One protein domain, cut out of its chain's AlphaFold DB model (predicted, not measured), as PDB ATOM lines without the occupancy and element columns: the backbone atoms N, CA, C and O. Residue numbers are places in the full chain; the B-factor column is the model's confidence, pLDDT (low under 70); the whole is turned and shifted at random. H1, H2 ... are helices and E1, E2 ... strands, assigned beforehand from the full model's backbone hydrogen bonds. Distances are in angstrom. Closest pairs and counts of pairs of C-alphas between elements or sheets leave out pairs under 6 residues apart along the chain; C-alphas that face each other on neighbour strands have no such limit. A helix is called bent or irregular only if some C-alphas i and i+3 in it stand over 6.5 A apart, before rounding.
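This is residues 150 to 290 and 306 to 312 of the 384 residues of the protein "PIN_12 domain-containing protein" of Mycobacterium kubicae (UniProt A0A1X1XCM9). A twisted sheet of five antiparallel strands, with E3, E4 and E5 bent along their length, curls round one helix, H2. A shorter helix, H1, lies across E2 near one end of the sheet, while H3 and H4 are off the sheet and farthest from the mean of the C-alphas. The printed part has 148 residues, with four named helices and five named strands in the order H1 H2 E1 E2 E3 E4 E5 H3 H4 along the chain; helices hold 40 and strands 59 of the 99 residues in named elements, and the class is mixed, helices and strands. The sheet is branched, with neighbour pairs E1 and E3, E2 and E3, E3 and E4, E4 and E5. The whole is loose, with a radius of gyration of the C-alphas of 18.3 A, and elongated, spanning 58 by 35 by 22 A.

Find C-alpha 153 at (310.008, 376.173, 288.119), where H1 begins and runs to residue 160. H2 takes residues 165 to 176, 16.2 A long. After residues 177 to 191, which hold no named element, look for E1 at residues 192 to 200 and E2 at 208 to 214. E3, residues 220 to 236, covers 41.6 A and bends by 70 degrees at residue 229, ending at (329.207, 348.478, 315.112). E4, residues 242 to 256, covers 37.5 A, and E5, residues 262 to 272, covers 26.3 A. H3 spans residues 277 to 290, 20.8 A, and H4 residues 306 to 311, ending at (334.028, 335.311, 315.171).

Start at E3: E1, beside residues 230 to 236, and E2, beside 220 to 225, lie on one side of it, and E4 on the other side. E2 E3 E4 E5 form a meander, each strand the antiparallel neighbour of the one before. Look for N 196 and O 233 at 2.9 A between E1 and E3, N 210 and O 223 at 3.0 A between E2 and E3, N 230 and O 246 at 2.8 A between E3 and E4, and N 251 and O 269 at 2.9 A between E4 and E5, each within hydrogen-bond range. The sheet curls round H2, whose closest C-alphas to E1 are Met 173 and Ala 200, 5.3 A. H1 is on the sheet at a height of 8.6 A, across E2 at 87 degrees on the local plane; its closest C-alphas to E2 are Leu 156 and Gly 212, 6.4 A. H3 and H4 are not on the sheet. Every O i to N i+4 pair is within hydrogen-bond range in H2 and H4, against 3 of 4 in H1 and 9 of 10 in H3.

The C-alphas farthest apart, Ser 154 and Ala 310, are 59.3 A apart. Residues 291 to 305 are not printed, and C-alphas 290 and 306 are 28.5 A apart across the cut. Of the links printed whole, H2 to E1 is long. The pLDDT is under 70 at residues 236 to 241, 283 to 290 and 306 to 312.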
ATOM      1  N   PRO A 150     318.730 377.729 282.322       97.38
ATOM      2  CA  PRO A 150     317.722 377.511 283.353       97.38
ATOM      3  C   PRO A 150     316.400 377.006 282.780       97.38
ATOM      4  O   PRO A 150     315.936 377.446 281.722       97.38
ATOM      5  N   ILE A 151     315.745 376.140 283.543       97.38
ATOM      6  CA  ILE A 151     314.334 375.795 283.385       97.38
ATOM      7  C   ILE A 151     313.572 376.501 284.504       97.38
ATOM      8  O   ILE A 151     313.889 376.322 285.674       97.38
ATOM      9  N   ALA A 152     312.575 377.312 284.151       96.12
ATOM     10  CA  ALA A 152     311.720 377.953 285.145       96.12
ATOM     11  C   ALA A 152     310.921 376.904 285.933       96.12
ATOM     12  O   ALA A 152     310.459 375.931 285.338       96.12
ATOM     13  N   ASP A 153     310.683 377.133 287.227       93.38
ATOM     14  CA  ASP A 153     310.008 376.173 288.119       93.38
ATOM     15  C   ASP A 153     308.686 375.643 287.540       93.38
ATOM     16  O   ASP A 153     308.445 374.440 287.520       93.38
ATOM     17  N   SER A 154     307.861 376.517 286.951       93.88
ATOM     18  CA  SER A 154     306.585 376.117 286.339       93.88
ATOM     19  C   SER A 154     306.731 375.203 285.121       93.88
ATOM     20  O   SER A 154     305.815 374.443 284.804       93.88
ATOM     21  N   ASP A 155     307.840 375.326 284.393       96.12
ATOM     22  CA  ASP A 155     308.151 374.480 283.242       96.12
ATOM     23  C   ASP A 155     308.797 373.173 283.710       96.12
ATOM     24  O   ASP A 155     308.513 372.120 283.141       96.12
ATOM     25  N   LEU A 156     309.615 373.223 284.766       96.25
ATOM     26  CA  LEU A 156     310.182 372.040 285.403       96.25
ATOM     27  C   LEU A 156     309.070 371.146 285.961       96.25
ATOM     28  O   LEU A 156     309.063 369.957 285.666       96.25
ATOM     29  N   ASP A 157     308.079 371.717 286.647       94.88
ATOM     30  CA  ASP A 157     306.904 370.987 287.140       94.88
ATOM     31  C   ASP A 157     306.150 370.271 286.006       94.88
ATOM     32  O   ASP A 157     305.715 369.126 286.153       94.88
ATOM     33  N   GLN A 158     306.012 370.918 284.843       95.00
ATOM     34  CA  GLN A 158     305.378 370.312 283.666       95.00
ATOM     35  C   GLN A 158     306.213 369.174 283.076       95.00
ATOM     36  O   GLN A 158     305.652 368.159 282.664       95.00
ATOM     37  N   LEU A 159     307.537 369.334 283.028       96.06
ATOM     38  CA  LEU A 159     308.450 368.295 282.556       96.06
ATOM     39  C   LEU A 159     308.461 367.092 283.505       96.06
ATOM     40  O   LEU A 159     308.385 365.957 283.044       96.06
ATOM     41  N   VAL A 160     308.486 367.337 284.815       95.38
ATOM     42  CA  VAL A 160     308.403 366.302 285.853       95.38
ATOM     43  C   VAL A 160     307.080 365.546 285.758       95.38
ATOM     44  O   VAL A 160     307.072 364.322 285.830       95.38
ATOM     45  N   ALA A 161     305.962 366.233 285.500       93.44
ATOM     46  CA  ALA A 161     304.661 365.587 285.314       93.44
ATOM     47  C   ALA A 161     304.595 364.650 284.089       93.44
ATOM     48  O   ALA A 161     303.682 363.826 284.003       93.44
ATOM     49  N   ALA A 162     305.531 364.771 283.140       93.00
ATOM     50  CA  ALA A 162     305.648 363.883 281.984       93.00
ATOM     51  C   ALA A 162     306.549 362.659 282.239       93.00
ATOM     52  O   ALA A 162     306.587 361.757 281.401       93.00
ATOM     53  N   ILE A 163     307.264 362.612 283.369       94.81
ATOM     54  CA  ILE A 163     308.124 361.484 283.734       94.81
ATOM     55  C   ILE A 163     307.273 360.271 284.120       94.81
ATOM     56  O   ILE A 163     306.298 360.369 284.867       94.81
ATOM     57  N   ASP A 164     307.700 359.086 283.680       93.44
ATOM     58  CA  ASP A 164     307.220 357.831 284.253       93.44
ATOM     59  C   ASP A 164     307.803 357.623 285.663       93.44
ATOM     60  O   ASP A 164     308.903 357.085 285.843       93.44
ATOM     61  N   MET A 165     307.038 358.045 286.671       93.88
ATOM     62  CA  MET A 165     307.417 357.942 288.083       93.88
ATOM     63  C   MET A 165     307.601 356.500 288.564       93.88
ATOM     64  O   MET A 165     308.375 356.275 289.491       93.88
ATOM     65  N   THR A 166     306.961 355.514 287.926       95.00
ATOM     66  CA  THR A 166     307.177 354.097 288.273       95.00
ATOM     67  C   THR A 166     308.585 353.673 287.853       95.00
ATOM     68  O   THR A 166     309.326 353.069 288.628       95.00
ATOM     69  N   THR A 167     309.000 354.055 286.642       95.19
ATOM     70  CA  THR A 167     310.365 353.800 286.159       95.19
ATOM     71  C   THR A 167     311.413 354.540 286.997       95.19
ATOM     72  O   THR A 167     312.454 353.961 287.323       95.19
ATOM     73  N   LEU A 168     311.148 355.794 287.373       96.25
ATOM     74  CA  LEU A 168     312.054 356.579 288.216       96.25
ATOM     75  C   LEU A 168     312.207 355.968 289.621       96.25
ATOM     76  O   LEU A 168     313.332 355.758 290.076       96.25
ATOM     77  N   ALA A 169     311.099 355.616 290.280       96.81
ATOM     78  CA  ALA A 169     311.111 355.001 291.608       96.81
ATOM     79  C   ALA A 169     311.806 353.628 291.608       96.81
ATOM     80  O   ALA A 169     312.613 353.336 292.494       96.81
ATOM     81  N   GLY A 170     311.575 352.809 290.576       96.06
ATOM     82  CA  GLY A 170     312.274 351.534 290.405       96.06
ATOM     83  C   GLY A 170     313.789 351.697 290.229       96.06
ATOM     84  O   GLY A 170     314.565 350.924 290.797       96.06
ATOM     85  N   LYS A 171     314.232 352.726 289.488       96.44
ATOM     86  CA  LYS A 171     315.658 353.072 289.358       96.44
ATOM     87  C   LYS A 171     316.253 353.540 290.685       96.44
ATOM     88  O   LYS A 171     317.330 353.061 291.036       96.44
ATOM     89  N   LEU A 172     315.556 354.399 291.434       96.69
ATOM     90  CA  LEU A 172     315.994 354.837 292.764       96.69
ATOM     91  C   LEU A 172     316.247 353.646 293.682       96.69
ATOM     92  O   LEU A 172     317.319 353.543 294.273       96.69
ATOM     93  N   MET A 173     315.266 352.744 293.776       95.50
ATOM     94  CA  MET A 173     315.353 351.552 294.611       95.50
ATOM     95  C   MET A 173     316.602 350.745 294.252       95.50
ATOM     96  O   MET A 173     317.413 350.455 295.125       95.50
ATOM     97  N   TYR A 174     316.797 350.444 292.965       94.56
ATOM     98  CA  TYR A 174     317.952 349.677 292.501       94.56
ATOM     99  C   TYR A 174     319.290 350.364 292.811       94.56
ATOM    100  O   TYR A 174     320.209 349.712 293.299       94.56
ATOM    101  N   LEU A 175     319.396 351.672 292.560       95.19
ATOM    102  CA  LEU A 175     320.617 352.453 292.799       95.19
ATOM    103  C   LEU A 175     320.917 352.678 294.287       95.19
ATOM    104  O   LEU A 175     322.044 353.020 294.642       95.19
ATOM    105  N   SER A 176     319.917 352.510 295.153       94.44
ATOM    106  CA  SER A 176     320.079 352.651 296.601       94.44
ATOM    107  C   SER A 176     320.670 351.397 297.244       94.44
ATOM    108  O   SER A 176     321.348 351.510 298.260       94.44
ATOM    109  N   LEU A 177     320.441 350.212 296.667       92.19
ATOM    110  CA  LEU A 177     320.923 348.945 297.221       92.19
ATOM    111  C   LEU A 177     322.455 348.856 297.199       92.19
ATOM    112  O   LEU A 177     323.104 349.198 296.213       92.19
ATOM    113  N   GLY A 178     323.028 348.356 298.292       85.62
ATOM    114  CA  GLY A 178     324.472 348.211 298.476       85.62
ATOM    115  C   GLY A 178     325.204 349.520 298.781       85.62
ATOM    116  O   GLY A 178     326.435 349.561 298.840       85.62
ATOM    117  N   ARG A 179     324.470 350.628 298.952       90.12
ATOM    118  CA  ARG A 179     325.073 351.928 299.239       90.12
ATOM    119  C   ARG A 179     325.531 351.997 300.692       90.12
ATOM    120  O   ARG A 179     324.722 351.871 301.610       90.12
ATOM    121  N   TYR A 180     326.809 352.310 300.888       88.81
ATOM    122  CA  TYR A 180     327.347 352.654 302.200       88.81
ATOM    123  C   TYR A 180     326.853 354.027 302.662       88.81
ATOM    124  O   TYR A 180     326.853 355.003 301.910       88.81
ATOM    125  N   LEU A 181     326.468 354.101 303.929       85.12
ATOM    126  CA  LEU A 181     326.009 355.311 304.589       85.12
ATOM    127  C   LEU A 181     327.122 355.896 305.450       85.12
ATOM    128  O   LEU A 181     327.735 355.181 306.246       85.12
ATOM    129  N   ASP A 182     327.305 357.216 305.377       80.31
ATOM    130  CA  ASP A 182     328.004 357.941 306.435       80.31
ATOM    131  C   ASP A 182     327.146 357.878 307.711       80.31
ATOM    132  O   ASP A 182     326.038 358.435 307.740       80.31
ATOM    133  N   PRO A 183     327.630 357.249 308.802       82.62
ATOM    134  CA  PRO A 183     326.871 357.169 310.038       82.62
ATOM    135  C   PRO A 183     326.487 358.538 310.600       82.62
ATOM    136  O   PRO A 183     325.527 358.614 311.369       82.62
ATOM    137  N   LEU A 184     327.252 359.600 310.312       78.00
ATOM    138  CA  LEU A 184     326.953 360.975 310.716       78.00
ATOM    139  C   LEU A 184     325.799 361.562 309.906       78.00
ATOM    140  O   LEU A 184     324.795 361.916 310.528       78.00
ATOM    141  N   ALA A 185     325.915 361.622 308.580       80.69
ATOM    142  CA  ALA A 185     324.877 362.163 307.701       80.69
ATOM    143  C   ALA A 185     323.544 361.398 307.810       80.69
ATOM    144  O   ALA A 185     322.481 362.003 307.950       80.69
ATOM    145  N   ALA A 186     323.593 360.063 307.872       88.31
ATOM    146  CA  ALA A 186     322.410 359.216 308.035       88.31
ATOM    147  C   ALA A 186     321.887 359.157 309.486       88.31
ATOM    148  O   ALA A 186     320.925 358.442 309.774       88.31
ATOM    149  N   ALA A 187     322.513 359.882 310.424       87.94
ATOM    150  CA  ALA A 187     322.194 359.886 311.855       87.94
ATOM    151  C   ALA A 187     321.936 358.474 312.418       87.94
ATOM    152  O   ALA A 187     320.920 358.214 313.065       87.94
ATOM    153  N   LEU A 188     322.842 357.533 312.140       86.75
ATOM    154  CA  LEU A 188     322.725 356.158 312.632       86.75
ATOM    155  C   LEU A 188     322.872 356.112 314.168       86.75
ATOM    156  O   LEU A 188     323.342 357.078 314.780       86.75
ATOM    157  N   PRO A 189     322.521 355.010 314.849       83.75
ATOM    158  CA  PRO A 189     322.785 354.881 316.278       83.75
ATOM    159  C   PRO A 189     324.258 355.138 316.638       83.75
ATOM    160  O   PRO A 189     325.181 354.947 315.841       83.75
ATOM    161  N   ALA A 190     324.510 355.626 317.849       75.62
ATOM    162  CA  ALA A 190     325.876 355.860 318.307       75.62
ATOM    163  C   ALA A 190     326.645 354.537 318.476       75.62
ATOM    164  O   ALA A 190     326.129 353.593 319.069       75.62
ATOM    165  N   GLY A 191     327.897 354.498 318.012       72.69
ATOM    166  CA  GLY A 191     328.727 353.285 318.020       72.69
ATOM    167  C   GLY A 191     328.611 352.437 316.750       72.69
ATOM    168  O   GLY A 191     329.302 351.426 316.647       72.69
ATOM    169  N   VAL A 192     327.776 352.856 315.793       80.44
ATOM    170  CA  VAL A 192     327.793 352.341 314.420       80.44
ATOM    171  C   VAL A 192     329.019 352.888 313.698       80.44
ATOM    172  O   VAL A 192     329.274 354.094 313.733       80.44
ATOM    173  N   LEU A 193     329.776 351.983 313.085       73.00
ATOM    174  CA  LEU A 193     330.979 352.285 312.313       73.00
ATOM    175  C   LEU A 193     330.684 352.340 310.813       73.00
ATOM    176  O   LEU A 193     331.303 353.133 310.114       73.00
ATOM    177  N   ALA A 194     329.732 351.533 310.344       77.00
ATOM    178  CA  ALA A 194     329.268 351.522 308.964       77.00
ATOM    179  C   ALA A 194     327.789 351.117 308.906       77.00
ATOM    180  O   ALA A 194     327.317 350.364 309.762       77.00
ATOM    181  N   GLY A 195     327.078 351.617 307.902       86.62
ATOM    182  CA  GLY A 195     325.758 351.127 307.520       86.62
ATOM    183  C   GLY A 195     325.705 350.920 306.014       86.62
ATOM    184  O   GLY A 195     326.364 351.656 305.284       86.62
ATOM    185  N   GLU A 196     324.937 349.941 305.565       91.88
ATOM    186  CA  GLU A 196     324.702 349.643 304.153       91.88
ATOM    187  C   GLU A 196     323.201 349.507 303.915       91.88
ATOM    188  O   GLU A 196     322.499 348.880 304.708       91.88
ATOM    189  N   ILE A 197     322.693 350.110 302.842       93.12
ATOM    190  CA  ILE A 197     321.298 349.933 302.438       93.12
ATOM    191  C   ILE A 197     321.140 348.536 301.826       93.12
ATOM    192  O   ILE A 197     321.677 348.256 300.755       93.12
ATOM    193  N   ILE A 198     320.359 347.680 302.479       93.56
ATOM    194  CA  ILE A 198     320.043 346.316 302.018       93.56
ATOM    195  C   ILE A 198     318.627 346.200 301.437       93.56
ATOM    196  O   ILE A 198     318.317 345.226 300.751       93.56
ATOM    197  N   GLY A 199     317.782 347.202 301.680       93.00
ATOM    198  CA  GLY A 199     316.427 347.302 301.151       93.00
ATOM    199  C   GLY A 199     316.018 348.761 300.981       93.00
ATOM    200  O   GLY A 199     316.442 349.626 301.742       93.00
ATOM    201  N   ALA A 200     315.199 349.048 299.976       95.19
ATOM    202  CA  ALA A 200     314.623 350.369 299.762       95.19
ATOM    203  C   ALA A 200     313.177 350.214 299.294       95.19
ATOM    204  O   ALA A 200     312.884 349.377 298.437       95.19
ATOM    205  N   HIS A 201     312.276 351.006 299.863       93.19
ATOM    206  CA  HIS A 201     310.891 351.053 299.426       93.19
ATOM    207  C   HIS A 201     310.765 351.829 298.113       93.19
ATOM    208  O   HIS A 201     311.444 352.828 297.883       93.19
ATOM    209  N   GLU A 202     309.863 351.372 297.245       92.31
ATOM    210  CA  GLU A 202     309.540 352.084 296.014       92.31
ATOM    211  C   GLU A 202     308.738 353.351 296.347       92.31
ATOM    212  O   GLU A 202     307.581 353.281 296.767       92.31
ATOM    213  N   GLN A 203     309.365 354.514 296.167       92.75
ATOM    214  CA  GLN A 203     308.790 355.806 296.523       92.75
ATOM    215  C   GLN A 203     308.297 356.543 295.272       92.75
ATOM    216  O   GLN A 203     309.094 357.040 294.479       92.75
ATOM    217  N   GLN A 204     306.977 356.627 295.087       92.06
ATOM    218  CA  GLN A 204     306.367 357.277 293.914       92.06
ATOM    219  C   GLN A 204     305.955 358.737 294.166       92.06
ATOM    220  O   GLN A 204     305.874 359.521 293.225       92.06
ATOM    221  N   ASP A 205     305.754 359.119 295.429       93.44
ATOM    222  CA  ASP A 205     305.318 360.457 295.839       93.44
ATOM    223  C   ASP A 205     306.421 361.210 296.600       93.44
ATOM    224  O   ASP A 205     307.379 360.613 297.084       93.44
ATOM    225  N   GLY A 206     306.267 362.527 296.770       94.00
ATOM    226  CA  GLY A 206     307.147 363.326 297.640       94.00
ATOM    227  C   GLY A 206     308.499 363.709 297.031       94.00
ATOM    228  O   GLY A 206     309.387 364.147 297.757       94.00
ATOM    229  N   TRP A 207     308.650 363.562 295.716       96.81
ATOM    230  CA  TRP A 207     309.822 364.017 294.980       96.81
ATOM    231  C   TRP A 207     309.840 365.538 294.870       96.81
ATOM    232  O   TRP A 207     308.843 366.160 294.503       96.81
ATOM    233  N   THR A 208     310.997 366.130 295.134       95.69
ATOM    234  CA  THR A 208     311.275 367.539 294.858       95.69
ATOM    235  C   THR A 208     312.407 367.623 293.855       95.69
ATOM    236  O   THR A 208     313.438 366.989 294.069       95.69
ATOM    237  N   PHE A 209     312.228 368.407 292.795       96.31
ATOM    238  CA  PHE A 209     313.259 368.650 291.789       96.31
ATOM    239  C   PHE A 209     313.729 370.098 291.863       96.31
ATOM    240  O   PHE A 209     312.930 371.005 292.091       96.31
ATOM    241  N   SER A 210     315.024 370.308 291.670       94.81
ATOM    242  CA  SER A 210     315.663 371.622 291.712       94.81
ATOM    243  C   SER A 210     316.785 371.708 290.679       94.81
ATOM    244  O   SER A 210     317.176 370.709 290.076       94.81
ATOM    245  N   GLU A 211     317.279 372.926 290.441       94.62
ATOM    246  CA  GLU A 211     318.363 373.194 289.485       94.62
ATOM    247  C   GLU A 211     318.097 372.622 288.081       94.62
ATOM    248  O   GLU A 211     318.977 372.037 287.452       94.62
ATOM    249  N   GLY A 212     316.868 372.773 287.577       97.00
ATOM    250  CA  GLY A 212     316.504 372.312 286.240       97.00
ATOM    251  C   GLY A 212     317.322 373.014 285.153       97.00
ATOM    252  O   GLY A 212     317.301 374.241 285.048       97.00
ATOM    253  N   ALA A 213     318.006 372.236 284.314       97.75
ATOM    254  CA  ALA A 213     318.871 372.728 283.248       97.75
ATOM    255  C   ALA A 213     318.548 372.061 281.904       97.75
ATOM    256  O   ALA A 213     318.441 370.837 281.805       97.75
ATOM    257  N   ARG A 214     318.422 372.855 280.835       97.56
ATOM    258  CA  ARG A 214     318.295 372.329 279.466       97.56
ATOM    259  C   ARG A 214     319.642 371.787 278.987       97.56
ATOM    260  O   ARG A 214     320.668 372.439 279.148       97.56
ATOM    261  N   ARG A 215     319.622 370.641 278.303       95.19
ATOM    262  CA  ARG A 215     320.793 369.996 277.680       95.19
ATOM    263  C   ARG A 215     320.665 369.952 276.152       95.19
ATOM    264  O   ARG A 215     320.975 368.961 275.503       95.19
ATOM    265  N   GLY A 216     320.163 371.041 275.565       90.75
ATOM    266  CA  GLY A 216     319.910 371.125 274.124       90.75
ATOM    267  C   GLY A 216     318.934 370.044 273.650       90.75
ATOM    268  O   GLY A 216     317.876 369.860 274.250       90.75
ATOM    269  N   ASP A 217     319.310 369.327 272.591       90.56
ATOM    270  CA  ASP A 217     318.499 368.251 272.009       90.56
ATOM    271  C   ASP A 217     318.543 366.949 272.834       90.56
ATOM    272  O   ASP A 217     317.737 366.049 272.603       90.56
ATOM    273  N   GLU A 218     319.447 366.839 273.817       91.00
ATOM    274  CA  GLU A 218     319.577 365.653 274.678       91.00
ATOM    275  C   GLU A 218     318.527 365.615 275.801       91.00
ATOM    276  O   GLU A 218     318.339 364.583 276.441       91.00
ATOM    277  N   GLY A 219     317.797 366.718 276.008       95.69
ATOM    278  CA  GLY A 219     316.725 366.828 276.993       95.69
ATOM    279  C   GLY A 219     317.068 367.790 278.125       95.69
ATOM    280  O   GLY A 219     317.372 368.962 277.883       95.69
ATOM    281  N   TRP A 220     316.947 367.337 279.368       97.75
ATOM    282  CA  TRP A 220     317.176 368.165 280.550       97.75
ATOM    283  C   TRP A 220     317.713 367.361 281.733       97.75
ATOM    284  O   TRP A 220     317.543 366.145 281.808       97.75
ATOM    285  N   THR A 221     318.365 368.057 282.660       97.94
ATOM    286  CA  THR A 221     318.818 367.494 283.934       97.94
ATOM    287  C   THR A 221     318.261 368.291 285.101       97.94
ATOM    288  O   THR A 221     317.957 369.476 284.960       97.94
ATOM    289  N   ALA A 222     318.132 367.648 286.253       97.62
ATOM    290  CA  ALA A 222     317.801 368.304 287.511       97.62
ATOM    291  C   ALA A 222     318.388 367.520 288.684       97.62
ATOM    292  O   ALA A 222     318.643 366.314 288.575       97.62
ATOM    293  N   GLN A 223     318.551 368.201 289.811       96.44
ATOM    294  CA  GLN A 223     318.695 367.534 291.095       96.44
ATOM    295  C   GLN A 223     317.327 367.045 291.574       96.44
ATOM    296  O   GLN A 223     316.294 367.645 291.262       96.44
ATOM    297  N   PHE A 224     317.316 365.961 292.340       96.50
ATOM    298  CA  PHE A 224     316.135 365.482 293.038       96.50
ATOM    299  C   PHE A 224     316.442 365.226 294.512       96.50
ATOM    300  O   PHE A 224     317.550 364.837 294.881       96.50
ATOM    301  N   ALA A 225     315.415 365.369 295.341       95.75
ATOM    302  CA  ALA A 225     315.391 364.853 296.697       95.75
ATOM    303  C   ALA A 225     314.058 364.148 296.956       95.75
ATOM    304  O   ALA A 225     313.005 364.606 296.505       95.75
ATOM    305  N   VAL A 226     314.102 363.023 297.663       96.56
ATOM    306  CA  VAL A 226     312.906 362.254 298.011       96.56
ATOM    307  C   VAL A 226     313.123 361.475 299.303       96.56
ATOM    308  O   VAL A 226     314.142 360.814 299.500       96.56
ATOM    309  N   ASP A 227     312.149 361.548 300.203       96.69
ATOM    310  CA  ASP A 227     312.195 360.840 301.478       96.69
ATOM    311  C   ASP A 227     311.760 359.383 301.252       96.69
ATOM    312  O   ASP A 227     310.634 359.120 300.838       96.69
ATOM    313  N   THR A 228     312.671 358.440 301.489       96.62
ATOM    314  CA  THR A 228     312.503 357.014 301.176       96.62
ATOM    315  C   THR A 228     312.736 356.170 302.421       96.62
ATOM    316  O   THR A 228     313.731 356.344 303.127       96.62
ATOM    317  N   GLU A 229     311.822 355.242 302.698       96.94
ATOM    318  CA  GLU A 229     312.030 354.215 303.720       96.94
ATOM    319  C   GLU A 229     313.038 353.177 303.214       96.94
ATOM    320  O   GLU A 229     312.876 352.604 302.136       96.94
ATOM    321  N   VAL A 230     314.101 352.958 303.981       96.44
ATOM    322  CA  VAL A 230     315.184 352.032 303.654       96.44
ATOM    323  C   VAL A 230     315.463 351.095 304.818       96.44
ATOM    324  O   VAL A 230     315.368 351.487 305.985       96.44
ATOM    325  N   ASP A 231     315.865 349.876 304.488       95.00
ATOM    326  CA  ASP A 231     316.399 348.897 305.421       95.00
ATOM    327  C   ASP A 231     317.921 348.947 305.376       95.00
ATOM    328  O   ASP A 231     318.541 348.865 304.313       95.00
ATOM    329  N   ILE A 232     318.520 349.104 306.550       93.88
ATOM    330  CA  ILE A 232     319.945 349.348 306.719       93.88
ATOM    331  C   ILE A 232     320.533 348.211 307.543       93.88
ATOM    332  O   ILE A 232     320.141 348.011 308.693       93.88
ATOM    333  N   GLU A 233     321.519 347.512 306.997       89.75
ATOM    334  CA  GLU A 233     322.386 346.651 307.791       89.75
ATOM    335  C   GLU A 233     323.462 347.518 308.441       89.75
ATOM    336  O   GLU A 233     324.179 348.257 307.764       89.75
ATOM    337  N   ILE A 234     323.570 347.469 309.769       85.75
ATOM    338  CA  ILE A 234     324.590 348.224 310.500       85.75
ATOM    339  C   ILE A 234     325.670 347.313 311.075       85.75
ATOM    340  O   ILE A 234     325.403 346.253 311.645       85.75
ATOM    341  N   ALA A 235     326.909 347.793 311.005       76.19
ATOM    342  CA  ALA A 235     328.061 347.202 311.667       76.19
ATOM    343  C   ALA A 235     328.601 348.169 312.735       76.19
ATOM    344  O   ALA A 235     328.878 349.343 312.473       76.19
ATOM    345  N   GLY A 236     328.762 347.681 313.966       66.62
ATOM    346  CA  GLY A 236     329.207 348.478 315.112       66.62
ATOM    347  C   GLY A 236     329.728 347.619 316.262       66.62
ATOM    348  O   GLY A 236     330.181 346.496 316.049       66.62
ATOM    349  N   ALA A 237     329.661 348.132 317.497       58.00
ATOM    350  CA  ALA A 237     329.980 347.347 318.700       58.00
ATOM    351  C   ALA A 237     329.236 345.987 318.699       58.00
ATOM    352  O   ALA A 237     328.187 345.875 318.074       58.00
ATOM    353  N   PRO A 238     329.702 344.941 319.407       50.34
ATOM    354  CA  PRO A 238     329.320 343.546 319.138       50.34
ATOM    355  C   PRO A 238     327.858 343.203 319.502       50.34
ATOM    356  O   PRO A 238     327.425 342.070 319.332       50.34
ATOM    357  N   TRP A 239     327.098 344.175 320.006       57.94
ATOM    358  CA  TRP A 239     325.663 344.115 320.314       57.94
ATOM    359  C   TRP A 239     324.815 345.071 319.457       57.94
ATOM    360  O   TRP A 239     323.618 345.188 319.692       57.94
ATOM    361  N   LEU A 240     325.427 345.791 318.513       60.66
ATOM    362  CA  LEU A 240     324.789 346.770 317.627       60.66
ATOM    363  C   LEU A 240     324.623 346.252 316.191       60.66
ATOM    364  O   LEU A 240     324.211 347.024 315.344       60.66
ATOM    365  N   GLY A 241     324.943 344.987 315.904       61.16
ATOM    366  CA  GLY A 241     324.635 344.389 314.604       61.16
ATOM    367  C   GLY A 241     323.135 344.132 314.464       61.16
ATOM    368  O   GLY A 241     322.513 343.618 315.398       61.16
ATOM    369  N   GLY A 242     322.563 344.484 313.317       77.81
ATOM    370  CA  GLY A 242     321.151 344.257 313.032       77.81
ATOM    371  C   GLY A 242     320.649 345.040 311.827       77.81
ATOM    372  O   GLY A 242     321.340 345.910 311.297       77.81
ATOM    373  N   GLU A 243     319.424 344.723 311.428       84.69
ATOM    374  CA  GLU A 243     318.680 345.455 310.410       84.69
ATOM    375  C   GLU A 243     317.912 346.606 311.066       84.69
ATOM    376  O   GLU A 243     317.300 346.453 312.130       84.69
ATOM    377  N   HIS A 244     317.971 347.775 310.441       87.81
ATOM    378  CA  HIS A 244     317.325 348.995 310.894       87.81
ATOM    379  C   HIS A 244     316.539 349.616 309.748       87.81
ATOM    380  O   HIS A 244     317.130 350.084 308.783       87.81
ATOM    381  N   THR A 245     315.223 349.703 309.899       92.69
ATOM    382  CA  THR A 245     314.377 350.456 308.972       92.69
ATOM    383  C   THR A 245     314.353 351.929 309.365       92.69
ATOM    384  O   THR A 245     314.177 352.268 310.545       92.69
ATOM    385  N   LYS A 246     314.554 352.820 308.393       93.50
ATOM    386  CA  LYS A 246     314.608 354.269 308.604       93.50
ATOM    387  C   LYS A 246     314.195 355.028 307.346       93.50
ATOM    388  O   LYS A 246     314.509 354.607 306.244       93.50
ATOM    389  N   ILE A 247     313.570 356.192 307.516       95.25
ATOM    390  CA  ILE A 247     313.356 357.134 306.414       95.25
ATOM    391  C   ILE A 247     314.612 357.992 306.248       95.25
ATOM    392  O   ILE A 247     315.020 358.693 307.183       95.25
ATOM    393  N   LEU A 248     315.215 357.932 305.064       94.62
ATOM    394  CA  LEU A 248     316.314 358.795 304.650       94.62
ATOM    395  C   LEU A 248     315.866 359.674 303.485       94.62
ATOM    396  O   LEU A 248     315.118 359.238 302.613       94.62
ATOM    397  N   ARG A 249     316.363 360.906 303.446       95.12
ATOM    398  CA  ARG A 249     316.290 361.751 302.261       95.12
ATOM    399  C   ARG A 249     317.340 361.284 301.268       95.12
ATOM    400  O   ARG A 249     318.536 361.465 301.502       95.12
ATOM    401  N   MET A 250     316.879 360.682 300.183       95.50
ATOM    402  CA  MET A 250     317.703 360.299 299.045       95.50
ATOM    403  C   MET A 250     317.873 361.521 298.153       95.50
ATOM    404  O   MET A 250     316.881 362.150 297.788       95.50
ATOM    405  N   ILE A 251     319.116 361.861 297.830       94.62
ATOM    406  CA  ILE A 251     319.467 363.028 297.019       94.62
ATOM    407  C   ILE A 251     320.271 362.542 295.824       94.62
ATOM    408  O   ILE A 251     321.110 361.645 295.958       94.62
ATOM    409  N   GLY A 252     320.021 363.115 294.659       94.94
ATOM    410  CA  GLY A 252     320.767 362.758 293.470       94.94
ATOM    411  C   GLY A 252     320.425 363.613 292.269       94.94
ATOM    412  O   GLY A 252     319.816 364.675 292.391       94.94
ATOM    413  N   ARG A 253     320.796 363.124 291.087       96.38
ATOM    414  CA  ARG A 253     320.557 363.802 289.813       96.38
ATOM    415  C   ARG A 253     319.885 362.876 288.824       96.38
ATOM    416  O   ARG A 253     320.066 361.658 288.847       96.38
ATOM    417  N   VAL A 254     319.106 363.474 287.936       97.44
ATOM    418  CA  VAL A 254     318.419 362.766 286.861       97.44
ATOM    419  C   VAL A 254     318.673 363.465 285.533       97.44
ATOM    420  O   VAL A 254     318.690 364.694 285.464       97.44
ATOM    421  N   ALA A 255     318.852 362.669 284.482       97.19
ATOM    422  CA  ALA A 255     318.848 363.114 283.098       97.19
ATOM    423  C   ALA A 255     317.627 362.525 282.391       97.19
ATOM    424  O   ALA A 255     317.372 361.318 282.458       97.19
ATOM    425  N   VAL A 256     316.867 363.377 281.711       97.69
ATOM    426  CA  VAL A 256     315.581 363.030 281.106       97.69
ATOM    427  C   VAL A 256     315.565 363.490 279.655       97.69
ATOM    428  O   VAL A 256     315.956 364.615 279.349       97.69
ATOM    429  N   SER A 257     315.095 362.623 278.760       95.94
ATOM    430  CA  SER A 257     314.968 362.927 277.337       95.94
ATOM    431  C   SER A 257     313.890 363.992 277.082       95.94
ATOM    432  O   SER A 257     313.033 364.232 277.941       95.94
ATOM    433  N   PRO A 258     313.857 364.607 275.887       92.81
ATOM    434  CA  PRO A 258     312.782 365.528 275.508       92.81
ATOM    435  C   PRO A 258     311.370 364.921 275.616       92.81
ATOM    436  O   PRO A 258     310.403 365.645 275.839       92.81
ATOM    437  N   GLU A 259     311.246 363.599 275.480       92.19
ATOM    438  CA  GLU A 259     309.991 362.840 275.554       92.19
ATOM    439  C   GLU A 259     309.623 362.380 276.974       92.19
ATOM    440  O   GLU A 259     308.598 361.722 277.144       92.19
ATOM    441  N   GLY A 260     310.436 362.697 277.988       92.88
ATOM    442  CA  GLY A 260     310.178 362.314 279.382       92.88
ATOM    443  C   GLY A 260     310.755 360.955 279.798       92.88
ATOM    444  O   GLY A 260     310.447 360.468 280.886       92.88
ATOM    445  N   ALA A 261     311.598 360.325 278.971       95.06
ATOM    446  CA  ALA A 261     312.252 359.066 279.331       95.06
ATOM    447  C   ALA A 261     313.481 359.306 280.224       95.06
ATOM    448  O   ALA A 261     314.298 360.174 279.928       95.06
ATOM    449  N   ILE A 262     313.657 358.504 281.280       96.44
ATOM    450  CA  ILE A 262     314.849 358.573 282.140       96.44
ATOM    451  C   ILE A 262     316.066 358.024 281.387       96.44
ATOM    452  O   ILE A 262     316.160 356.813 281.161       96.44
ATOM    453  N   LEU A 263     316.993 358.910 281.030       94.88
ATOM    454  CA  LEU A 263     318.244 358.574 280.351       94.88
ATOM    455  C   LEU A 263     319.284 358.064 281.346       94.88
ATOM    456  O   LEU A 263     319.864 356.999 281.140       94.88
ATOM    457  N   ASP A 264     319.461 358.795 282.445       95.50
ATOM    458  CA  ASP A 264     320.406 358.463 283.505       95.50
ATOM    459  C   ASP A 264     319.899 358.944 284.868       95.50
ATOM    460  O   ASP A 264     319.041 359.828 284.956       95.50
ATOM    461  N   MET A 265     320.399 358.324 285.932       96.31
ATOM    462  CA  MET A 265     320.080 358.681 287.305       96.31
ATOM    463  C   MET A 265     321.235 358.296 288.222       96.31
ATOM    464  O   MET A 265     321.714 357.163 288.182       96.31
ATOM    465  N   THR A 266     321.616 359.209 289.107       94.69
ATOM    466  CA  THR A 266     322.586 358.952 290.171       94.69
ATOM    467  C   THR A 266     321.952 359.215 291.525       94.69
ATOM    468  O   THR A 266     321.082 360.070 291.668       94.69
ATOM    469  N   VAL A 267     322.393 358.467 292.534       93.75
ATOM    470  CA  VAL A 267     322.129 358.777 293.940       93.75
ATOM    471  C   VAL A 267     323.440 359.306 294.499       93.75
ATOM    472  O   VAL A 267     324.425 358.567 294.575       93.75
ATOM    473  N   ASP A 268     323.467 360.580 294.855       89.62
ATOM    474  CA  ASP A 268     324.667 361.278 295.319       89.62
ATOM    475  C   ASP A 268     324.746 361.248 296.857       89.62
ATOM    476  O   ASP A 268     325.822 361.054 297.426       89.62
ATOM    477  N   GLY A 269     323.599 361.246 297.546       88.06
ATOM    478  CA  GLY A 269     323.532 361.270 299.007       88.06
ATOM    479  C   GLY A 269     322.338 360.526 299.602       88.06
ATOM    480  O   GLY A 269     321.326 360.279 298.945       88.06
ATOM    481  N   ALA A 270     322.474 360.162 300.876       91.88
ATOM    482  CA  ALA A 270     321.398 359.633 301.707       91.88
ATOM    483  C   ALA A 270     321.559 360.184 303.129       91.88
ATOM    484  O   ALA A 270     322.515 359.851 303.836       91.88
ATOM    485  N   GLU A 271     320.640 361.052 303.541       90.56
ATOM    486  CA  GLU A 271     320.740 361.791 304.798       90.56
ATOM    487  C   GLU A 271     319.534 361.563 305.705       90.56
ATOM    488  O   GLU A 271     318.419 361.331 305.250       90.56
ATOM    489  N   ALA A 272     319.726 361.667 307.019       90.25
ATOM    490  CA  ALA A 272     318.596 361.675 307.943       90.25
ATOM    491  C   ALA A 272     317.762 362.951 307.786       90.25
ATOM    492  O   ALA A 272     318.314 364.022 307.535       90.25
ATOM    493  N   LEU A 273     316.457 362.875 308.036       88.88
ATOM    494  CA  LEU A 273     315.587 364.054 308.015       88.88
ATOM    495  C   LEU A 273     315.984 365.089 309.090       88.88
ATOM    496  O   LEU A 273     316.612 364.722 310.093       88.88
ATOM    497  N   PRO A 274     315.642 366.383 308.918       81.56
ATOM    498  CA  PRO A 274     315.989 367.429 309.885       81.56
ATOM    499  C   PRO A 274     315.448 367.181 311.300       81.56
ATOM    500  O   PRO A 274     316.091 367.540 312.287       81.56
ATOM    501  N   ASP A 275     314.284 366.547 311.413       82.06
ATOM    502  CA  ASP A 275     313.592 366.231 312.665       82.06
ATOM    503  C   ASP A 275     313.999 364.877 313.275       82.06
ATOM    504  O   ASP A 275     313.442 364.452 314.293       82.06
ATOM    505  N   ASP A 276     315.005 364.215 312.704       83.94
ATOM    506  CA  ASP A 276     315.473 362.921 313.177       83.94
ATOM    507  C   ASP A 276     315.956 362.976 314.649       83.94
ATOM    508  O   ASP A 276     316.839 363.770 315.013       83.94
ATOM    509  N   PRO A 277     315.436 362.104 315.533       82.56
ATOM    510  CA  PRO A 277     315.754 362.150 316.957       82.56
ATOM    511  C   PRO A 277     317.226 361.833 317.267       82.56
ATOM    512  O   PRO A 277     317.750 362.301 318.290       82.56
ATOM    513  N   GLU A 278     317.912 361.065 316.416       82.38
ATOM    514  CA  GLU A 278     319.338 360.776 316.550       82.38
ATOM    515  C   GLU A 278     320.208 361.972 316.157       82.38
ATOM    516  O   GLU A 278     321.254 362.149 316.791       82.38
ATOM    517  N   ARG A 279     319.780 362.853 315.232       76.69
ATOM    518  CA  ARG A 279     320.483 364.132 314.976       76.69
ATOM    519  C   ARG A 279     320.563 364.952 316.266       76.69
ATOM    520  O   ARG A 279     321.655 365.276 316.738       76.69
ATOM    521  N   ALA A 280     319.423 365.167 316.927       72.44
ATOM    522  CA  ALA A 280     319.363 365.900 318.195       72.44
ATOM    523  C   ALA A 280     320.108 365.183 319.338       72.44
ATOM    524  O   ALA A 280     320.769 365.814 320.168       72.44
ATOM    525  N   ARG A 281     320.020 363.847 319.416       74.19
ATOM    526  CA  ARG A 281     320.744 363.056 320.427       74.19
ATOM    527  C   ARG A 281     322.258 363.153 320.239       74.19
ATOM    528  O   ARG A 281     322.973 363.242 321.237       74.19
ATOM    529  N   ARG A 282     322.742 363.159 318.998       70.19
ATOM    530  CA  ARG A 282     324.164 363.290 318.666       70.19
ATOM    531  C   ARG A 282     324.684 364.702 318.896       70.19
ATOM    532  O   ARG A 282     325.768 364.816 319.459       70.19
ATOM    533  N   ALA A 283     323.916 365.741 318.564       67.94
ATOM    534  CA  ALA A 283     324.255 367.123 318.915       67.94
ATOM    535  C   ALA A 283     324.487 367.264 320.432       67.94
ATOM    536  O   ALA A 283     325.575 367.646 320.860       67.94
ATOM    537  N   ARG A 284     323.543 366.774 321.251       67.31
ATOM    538  CA  ARG A 284     323.680 366.754 322.721       67.31
ATOM    539  C   ARG A 284     324.876 365.937 323.218       67.31
ATOM    540  O   ARG A 284     325.531 366.324 324.176       67.31
ATOM    541  N   ARG A 285     325.169 364.780 322.606       64.62
ATOM    542  CA  ARG A 285     326.347 363.976 322.988       64.62
ATOM    543  C   ARG A 285     327.654 364.671 322.631       64.62
ATOM    544  O   ARG A 285     328.570 364.619 323.436       64.62
ATOM    545  N   ARG A 286     327.738 365.334 321.475       59.00
ATOM    546  CA  ARG A 286     328.917 366.131 321.100       59.00
ATOM    547  C   ARG A 286     329.165 367.254 322.105       59.00
ATOM    548  O   ARG A 286     330.317 367.479 322.445       59.00
ATOM    549  N   GLU A 287     328.114 367.887 322.621       53.34
ATOM    550  CA  GLU A 287     328.224 368.890 323.692       53.34
ATOM    551  C   GLU A 287     328.695 368.287 325.031       53.34
ATOM    552  O   GLU A 287     329.467 368.914 325.753       53.34
ATOM    553  N   LEU A 288     328.268 367.061 325.362       49.59
ATOM    554  CA  LEU A 288     328.616 366.373 326.617       49.59
ATOM    555  C   LEU A 288     329.999 365.689 326.599       49.59
ATOM    556  O   LEU A 288     330.673 365.648 327.629       49.59
ATOM    557  N   ASP A 289     330.444 365.174 325.448       42.94
ATOM    558  CA  ASP A 289     331.729 364.469 325.278       42.94
ATOM    559  C   ASP A 289     332.948 365.401 325.402       42.94
ATOM    560  O   ASP A 289     334.065 364.928 325.599       42.94
ATOM    561  N   VAL A 290     332.756 366.725 325.395       45.69
ATOM    562  CA  VAL A 290     333.812 367.702 325.739       45.69
ATOM    563  C   VAL A 290     334.222 367.595 327.230       45.69
ATOM    564  O   VAL A 290     335.200 368.213 327.645       45.69
ATOM    565  N   THR A 306     339.574 342.203 318.455       44.16
ATOM    566  CA  THR A 306     340.107 340.845 318.646       44.16
ATOM    567  C   THR A 306     339.000 339.783 318.582       44.16
ATOM    568  O   THR A 306     339.215 338.694 318.048       44.16
ATOM    569  N   ARG A 307     337.789 340.089 319.069       41.09
ATOM    570  CA  ARG A 307     336.628 339.179 319.019       41.09
ATOM    571  C   ARG A 307     335.939 339.146 317.655       41.09
ATOM    572  O   ARG A 307     335.533 338.067 317.237       41.09
ATOM    573  N   ILE A 308     335.872 340.268 316.934       43.97
ATOM    574  CA  ILE A 308     335.389 340.322 315.541       43.97
ATOM    575  C   ILE A 308     336.287 339.458 314.643       43.97
ATOM    576  O   ILE A 308     335.779 338.641 313.875       43.97
ATOM    577  N   ALA A 309     337.612 339.543 314.817       42.66
ATOM    578  CA  ALA A 309     338.571 338.688 314.113       42.66
ATOM    579  C   ALA A 309     338.433 337.191 314.467       42.66
ATOM    580  O   ALA A 309     338.715 336.334 313.634       42.66
ATOM    581  N   ALA A 310     337.987 336.864 315.686       44.69
ATOM    582  CA  ALA A 310     337.780 335.483 316.127       44.69
ATOM    583  C   ALA A 310     336.416 334.897 315.707       44.69
ATOM    584  O   ALA A 310     336.299 333.681 315.546       44.69
ATOM    585  N   GLN A 311     335.384 335.732 315.540       41.75
ATOM    586  CA  GLN A 311     334.028 335.311 315.171       41.75
ATOM    587  C   GLN A 311     333.843 335.184 313.648       41.75
ATOM    588  O   GLN A 311     333.126 334.294 313.194       41.75
ATOM    589  N   TYR A 312     334.547 336.001 312.858       44.12
ATOM    590  CA  TYR A 312     334.589 335.908 311.399       44.12
ATOM    591  C   TYR A 312     335.889 335.236 310.955       44.12
ATOM    592  O   TYR A 312     336.859 335.888 310.580       44.12
TER     593      TYR A 312